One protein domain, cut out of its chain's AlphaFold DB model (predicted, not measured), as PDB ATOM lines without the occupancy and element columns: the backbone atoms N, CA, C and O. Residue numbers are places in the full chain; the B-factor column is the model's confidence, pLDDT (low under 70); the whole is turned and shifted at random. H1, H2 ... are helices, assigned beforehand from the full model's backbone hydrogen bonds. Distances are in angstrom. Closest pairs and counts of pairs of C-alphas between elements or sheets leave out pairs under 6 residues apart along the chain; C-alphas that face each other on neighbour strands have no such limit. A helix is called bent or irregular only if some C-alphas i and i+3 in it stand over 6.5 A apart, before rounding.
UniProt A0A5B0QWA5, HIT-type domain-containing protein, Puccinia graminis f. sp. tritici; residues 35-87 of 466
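AT A GLANCE: This is residues 35 to 87 of the 466 residues of the protein "HIT-type domain-containing protein" of Puccinia graminis f. sp. tritici (UniProt A0A5B0QWA5). Two separate helices, H1 and H2, sit at the two ends of a loose, drawn-out model, with a long link of residues 56 to 74 spanning the space between them. A loop of residues 35 to 45 leads into H1 at one end, and residues 69 to 76, where the link turns into H2, stick out at the other. The printed part has 53 residues with two named helices, H1 then H2, and no named strand; the class is all helix, though only 23 of the 53 residues are in named elements. The whole is loose, with a radius of gyration of the C-alphas of 13.9 A and spans of 36 by 25 by 18 A.

IN THESE COORDINATES: The printed part begins at Thr 35, whose C-alpha is at (219.407, 210.488, 191.010). H1 takes residues 46 to 55, from C-alpha 46 at (227.857, 203.631, 189.947), and is 14.0 A long from first to last C-alpha. Residues 70 to 72 are a short helical run without a name. H2 takes residues 75 to 87, is 18.2 A long and ends with C-alpha 87 at (200.678, 195.342, 187.514).

HOW THE PARTS SIT: H1 and H2 are apart, with no C-alpha of the one within 8 A of the other. The link between them has 19 residues and is long. In H1 and H2 every O i to N i+4 pair is within hydrogen-bond range. Neither helix is bent or irregular.

THE WHOLE: The two C-alphas farthest apart are those of Asp 47, in H1, and Asn 71, in the link, at 38.2 A. Residues 69 to 76 stand free; the body without them spans 34 by 17 by 16 A. The C-alphas of Thr 35 and Glu 87 are 24.3 A apart. The printed part has no cut. Its mean pLDDT is 90.1, and no printed residue is under 70.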
ATOM      1  N   THR A  35     220.219 210.223 189.814       93.06
ATOM      2  CA  THR A  35     219.407 210.488 191.010       93.06
ATOM      3  C   THR A  35     218.742 209.194 191.458       93.06
ATOM      4  O   THR A  35     218.114 208.507 190.655       93.06
ATOM      5  N   CYS A  36     218.900 208.840 192.732       92.44
ATOM      6  CA  CYS A  36     218.306 207.629 193.284       92.44
ATOM      7  C   CYS A  36     216.773 207.766 193.373       92.44
ATOM      8  O   CYS A  36     216.298 208.697 194.022       92.44
ATOM      9  N   PRO A  37     215.976 206.845 192.802       88.69
ATOM     10  CA  PRO A  37     214.516 206.944 192.839       88.69
ATOM     11  C   PRO A  37     213.915 206.603 194.213       88.69
ATOM     12  O   PRO A  37     212.746 206.893 194.444       88.69
ATOM     13  N   GLY A  38     214.688 205.978 195.111       87.56
ATOM     14  CA  GLY A  38     214.252 205.641 196.470       87.56
ATOM     15  C   GLY A  38     214.403 206.782 197.476       87.56
ATOM     16  O   GLY A  38     213.512 206.998 198.283       87.56
ATOM     17  N   CYS A  39     215.521 207.513 197.431       87.12
ATOM     18  CA  CYS A  39     215.849 208.544 198.426       87.12
ATOM     19  C   CYS A  39     216.231 209.905 197.824       87.12
ATOM     20  O   CYS A  39     216.676 210.789 198.549       87.12
ATOM     21  N   GLY A  40     216.157 210.071 196.502       88.12
ATOM     22  CA  GLY A  40     216.481 211.327 195.817       88.12
ATOM     23  C   GLY A  40     217.965 211.716 195.811       88.12
ATOM     24  O   GLY A  40     218.306 212.753 195.254       88.12
ATOM     25  N   THR A  41     218.858 210.899 196.389       90.56
ATOM     26  CA  THR A  41     220.296 211.212 196.493       90.56
ATOM     27  C   THR A  41     220.947 211.298 195.114       90.56
ATOM     28  O   THR A  41     220.814 210.384 194.290       90.56
ATOM     29  N   ARG A  42     221.692 212.380 194.878       92.56
ATOM     30  CA  ARG A  42     222.366 212.654 193.605       92.56
ATOM     31  C   ARG A  42     223.789 212.094 193.593       92.56
ATOM     32  O   ARG A  42     224.569 212.318 194.515       92.56
ATOM     33  N   THR A  43     224.159 211.375 192.534       94.38
ATOM     34  CA  THR A  43     225.446 210.664 192.432       94.38
ATOM     35  C   THR A  43     226.096 210.819 191.057       94.38
ATOM     36  O   THR A  43     225.404 210.970 190.055       94.38
ATOM     37  N   CYS A  44     227.432 210.811 190.983       94.12
ATOM     38  CA  CYS A  44     228.170 210.963 189.717       94.12
ATOM     39  C   CYS A  44     228.455 209.637 188.991       94.12
ATOM     40  O   CYS A  44     228.601 209.621 187.772       94.12
ATOM     41  N   SER A  45     228.562 208.523 189.721       93.44
ATOM     42  CA  SER A  45     228.975 207.217 189.190       93.44
ATOM     43  C   SER A  45     228.282 206.062 189.910       93.44
ATOM     44  O   SER A  45     227.682 206.256 190.971       93.44
ATOM     45  N   LEU A  46     228.397 204.852 189.351       92.94
ATOM     46  CA  LEU A  46     227.857 203.631 189.947       92.94
ATOM     47  C   LEU A  46     228.427 203.385 191.354       92.94
ATOM     48  O   LEU A  46     227.653 203.078 192.255       92.94
ATOM     49  N   ASP A  47     229.721 203.625 191.578       93.50
ATOM     50  CA  ASP A  47     230.351 203.475 192.900       93.50
ATOM     51  C   ASP A  47     229.758 204.439 193.927       93.50
ATOM     52  O   ASP A  47     229.455 204.049 195.048       93.50
ATOM     53  N   CYS A  48     229.494 205.689 193.532       93.31
ATOM     54  CA  CYS A  48     228.784 206.640 194.387       93.31
ATOM     55  C   CYS A  48     227.320 206.223 194.600       93.31
ATOM     56  O   CYS A  48     226.749 206.444 195.670       93.31
ATOM     57  N   SER A  49     226.701 205.595 193.598       92.81
ATOM     58  CA  SER A  49     225.345 205.062 193.702       92.81
ATOM     59  C   SER A  49     225.257 203.861 194.658       92.81
ATOM     60  O   SER A  49     224.300 203.748 195.412       92.81
ATOM     61  N   ASN A  50     226.266 202.995 194.694       92.44
ATOM     62  CA  ASN A  50     226.313 201.858 195.611       92.44
ATOM     63  C   ASN A  50     226.794 202.293 197.002       92.44
ATOM     64  O   ASN A  50     226.244 201.851 198.007       92.44
ATOM     65  N   GLY A  51     227.733 203.239 197.066       93.19
ATOM     66  CA  GLY A  51     228.225 203.838 198.304       93.19
ATOM     67  C   GLY A  51     227.132 204.560 199.092       93.19
ATOM     68  O   GLY A  51     227.052 204.378 200.306       93.19
ATOM     69  N   HIS A  52     226.229 205.305 198.437       92.62
ATOM     70  CA  HIS A  52     225.105 205.912 199.166       92.62
ATOM     71  C   HIS A  52     224.064 204.875 199.593       92.62
ATOM     72  O   HIS A  52     223.461 205.030 200.650       92.62
ATOM     73  N   LYS A  53     223.840 203.815 198.800       93.19
ATOM     74  CA  LYS A  53     222.933 202.724 199.189       93.19
ATOM     75  C   LYS A  53     223.436 202.013 200.439       93.19
ATOM     76  O   LYS A  53     222.642 201.774 201.339       93.19
ATOM     77  N   ALA A  54     224.742 201.756 200.516       91.94
ATOM     78  CA  ALA A  54     225.374 201.164 201.689       91.94
ATOM     79  C   ALA A  54     225.389 202.125 202.892       91.94
ATOM     80  O   ALA A  54     224.984 201.744 203.981       91.94
ATOM     81  N   SER A  55     225.798 203.384 202.707       89.00
ATOM     82  CA  SER A  55     225.931 204.338 203.822       89.00
ATOM     83  C   SER A  55     224.598 204.863 204.361       89.00
ATOM     84  O   SER A  55     224.467 205.059 205.565       89.00
ATOM     85  N   LYS A  56     223.594 205.075 203.498       85.69
ATOM     86  CA  LYS A  56     222.251 205.541 203.886       85.69
ATOM     87  C   LYS A  56     221.243 204.394 204.057       85.69
ATOM     88  O   LYS A  56     220.051 204.671 204.148       85.69
ATOM     89  N   ASN A  57     221.684 203.129 204.042       89.06
ATOM     90  CA  ASN A  57     220.816 201.939 204.061       89.06
ATOM     91  C   ASN A  57     219.626 202.045 203.082       89.06
ATOM     92  O   ASN A  57     218.475 201.771 203.419       89.06
ATOM     93  N   CYS A  58     219.889 202.494 201.851       90.50
ATOM     94  CA  CYS A  58     218.850 202.741 200.855       90.50
ATOM     95  C   CYS A  58     218.672 201.536 199.923       90.50
ATOM     96  O   CYS A  58     219.608 201.115 199.248       90.50
ATOM     97  N   SER A  59     217.432 201.049 199.794       88.56
ATOM     98  CA  SER A  59     217.067 199.978 198.850       88.56
ATOM     99  C   SER A  59     217.300 200.363 197.378       88.56
ATOM    100  O   SER A  59     217.441 199.507 196.504       88.56
ATOM    101  N   GLY A  60     217.332 201.664 197.070       86.31
ATOM    102  CA  GLY A  60     217.453 202.170 195.703       86.31
ATOM    103  C   GLY A  60     216.187 202.013 194.855       86.31
ATOM    104  O   GLY A  60     216.194 202.404 193.692       86.31
ATOM    105  N   LYS A  61     215.109 201.467 195.424       87.50
ATOM    106  CA  LYS A  61     213.789 201.334 194.802       87.50
ATOM    107  C   LYS A  61     212.849 202.395 195.372       87.50
ATOM    108  O   LYS A  61     212.854 202.633 196.577       87.50
ATOM    109  N   ARG A  62     212.049 203.024 194.509       85.94
ATOM    110  CA  ARG A  62     210.984 203.952 194.918       85.94
ATOM    111  C   ARG A  62     209.917 203.192 195.705       85.94
ATOM    112  O   ARG A  62     209.476 202.137 195.247       85.94
ATOM    113  N   ASN A  63     209.487 203.729 196.846       83.94
ATOM    114  CA  ASN A  63     208.341 203.184 197.566       83.94
ATOM    115  C   ASN A  63     207.056 203.528 196.799       83.94
ATOM    116  O   ASN A  63     206.697 204.696 196.674       83.94
ATOM    117  N   ARG A  64     206.393 202.513 196.239       85.38
ATOM    118  CA  ARG A  64     205.164 202.693 195.451       85.38
ATOM    119  C   ARG A  64     203.905 202.819 196.313       85.38
ATOM    120  O   ARG A  64     202.895 203.281 195.810       85.38
ATOM    121  N   VAL A  65     203.973 202.450 197.595       86.00
ATOM    122  CA  VAL A  65     202.821 202.385 198.519       86.00
ATOM    123  C   VAL A  65     202.961 203.413 199.650       86.00
ATOM    124  O   VAL A  65     202.424 203.264 200.741       86.00
ATOM    125  N   GLU A  66     203.744 204.463 199.418       86.38
ATOM    126  CA  GLU A  66     203.886 205.560 200.374       86.38
ATOM    127  C   GLU A  66     202.554 206.303 200.535       86.38
ATOM    128  O   GLU A  66     201.936 206.664 199.532       86.38
ATOM    129  N   TYR A  67     202.137 206.539 201.779       87.44
ATOM    130  CA  TYR A  67     200.935 207.309 202.085       87.44
ATOM    131  C   TYR A  67     201.103 208.768 201.651       87.44
ATOM    132  O   TYR A  67     202.086 209.416 202.010       87.44
ATOM    133  N   VAL A  68     200.124 209.286 200.909       87.62
ATOM    134  CA  VAL A  68     200.068 210.688 200.483       87.62
ATOM    135  C   VAL A  68     198.754 211.280 200.992       87.62
ATOM    136  O   VAL A  68     197.698 210.716 200.698       87.62
ATOM    137  N   PRO A  69     198.784 212.384 201.760       91.88
ATOM    138  CA  PRO A  69     197.562 213.021 202.231       91.88
ATOM    139  C   PRO A  69     196.769 213.587 201.046       91.88
ATOM    140  O   PRO A  69     197.343 214.011 200.041       91.88
ATOM    141  N   LEU A  70     195.437 213.605 201.163       90.38
ATOM    142  CA  LEU A  70     194.540 213.899 200.038       90.38
ATOM    143  C   LEU A  70     194.788 215.284 199.412       90.38
ATOM    144  O   LEU A  70     194.712 215.444 198.200       90.38
ATOM    145  N   ASN A  71     195.179 216.266 200.224       91.81
ATOM    146  CA  ASN A  71     195.523 217.621 199.783       91.81
ATOM    147  C   ASN A  71     196.800 217.711 198.919       91.81
ATOM    148  O   ASN A  71     197.032 218.735 198.286       91.81
ATOM    149  N   GLN A  72     197.634 216.670 198.898       89.81
ATOM    150  CA  GLN A  72     198.846 216.568 198.074       89.81
ATOM    151  C   GLN A  72     198.721 215.458 197.016       89.81
ATOM    152  O   GLN A  72     199.688 215.146 196.311       89.81
ATOM    153  N   TYR A  73     197.538 214.849 196.897       91.62
ATOM    154  CA  TYR A  73     197.270 213.788 195.943       91.62
ATOM    155  C   TYR A  73     197.092 214.379 194.543       91.62
ATOM    156  O   TYR A  73     196.083 214.998 194.219       91.62
ATOM    157  N   SER A  74     198.121 214.228 193.713       92.81
ATOM    158  CA  SER A  74     198.134 214.739 192.341       92.81
ATOM    159  C   SER A  74     197.761 213.658 191.330       92.81
ATOM    160  O   SER A  74     197.933 212.465 191.586       92.81
ATOM    161  N   TRP A  75     197.356 214.072 190.126       91.38
ATOM    162  CA  TRP A  75     197.106 213.170 188.993       91.38
ATOM    163  C   TRP A  75     198.270 212.201 188.724       91.38
ATOM    164  O   TRP A  75     198.073 211.016 188.461       91.38
ATOM    165  N   GLY A  76     199.512 212.677 188.860       91.44
ATOM    166  CA  GLY A  76     200.697 211.835 188.697       91.44
ATOM    167  C   GLY A  76     200.807 210.725 189.747       91.44
ATOM    168  O   GLY A  76     201.378 209.676 189.451       91.44
ATOM    169  N   ARG A  77     200.263 210.931 190.956       89.00
ATOM    170  CA  ARG A  77     200.182 209.889 191.988       89.00
ATOM    171  C   ARG A  77     199.065 208.895 191.682       89.00
ATOM    172  O   ARG A  77     199.324 207.700 191.740       89.00
ATOM    173  N   LEU A  78     197.906 209.378 191.241       91.81
ATOM    174  CA  LEU A  78     196.802 208.529 190.785       91.81
ATOM    175  C   LEU A  78     197.236 207.567 189.681       91.81
ATOM    176  O   LEU A  78     197.005 206.367 189.781       91.81
ATOM    177  N   MET A  79     197.941 208.061 188.663       91.75
ATOM    178  CA  MET A  79     198.405 207.209 187.567       91.75
ATOM    179  C   MET A  79     199.451 206.174 188.023       91.75
ATOM    180  O   MET A  79     199.495 205.059 187.498       91.75
ATOM    181  N   GLN A  80     200.286 206.517 189.013       87.75
ATOM    182  CA  GLN A  80     201.226 205.570 189.627       87.75
ATOM    183  C   GLN A  80     200.487 204.460 190.375       87.75
ATOM    184  O   GLN A  80     200.841 203.292 190.210       87.75
ATOM    185  N   ASP A  81     199.469 204.821 191.155       91.06
ATOM    186  CA  ASP A  81     198.659 203.869 191.912       91.06
ATOM    187  C   ASP A  81     197.855 202.971 190.956       91.06
ATOM    188  O   ASP A  81     197.885 201.751 191.096       91.06
ATOM    189  N   TYR A  82     197.244 203.540 189.910       92.06
ATOM    190  CA  TYR A  82     196.560 202.792 188.849       92.06
ATOM    191  C   TYR A  82     197.488 201.779 188.167       92.06
ATOM    192  O   TYR A  82     197.192 200.586 188.119       92.06
ATOM    193  N   SER A  83     198.664 202.227 187.715       90.69
ATOM    194  CA  SER A  83     199.649 201.349 187.067       90.69
ATOM    195  C   SER A  83     200.123 200.230 188.000       90.69
ATOM    196  O   SER A  83     200.376 199.111 187.559       90.69
ATOM    197  N   TYR A  84     200.255 200.523 189.298       89.44
ATOM    198  CA  TYR A  84     200.628 199.533 190.302       89.44
ATOM    199  C   TYR A  84     199.530 198.481 190.511       89.44
ATOM    200  O   TYR A  84     199.838 197.291 190.567       89.44
ATOM    201  N   LEU A  85     198.262 198.896 190.580       90.38
ATOM    202  CA  LEU A  85     197.124 197.983 190.698       90.38
ATOM    203  C   LEU A  85     196.970 197.091 189.458       90.38
ATOM    204  O   LEU A  85     196.765 195.888 189.607       90.38
ATOM    205  N   GLU A  86     197.155 197.637 188.256       87.69
ATOM    206  CA  GLU A  86     197.174 196.861 187.008       87.69
ATOM    207  C   GLU A  86     198.336 195.857 186.959       87.69
ATOM    208  O   GLU A  86     198.163 194.700 186.572       87.69
ATOM    209  N   GLU A  87     199.531 196.251 187.413       84.06
ATOM    210  CA  GLU A  87     200.678 195.342 187.514       84.06
ATOM    211  C   GLU A  87     200.372 194.163 188.453       84.06
ATOM    212  O   GLU A  87     200.638 193.009 188.101       84.06
TER     213      GLU A  87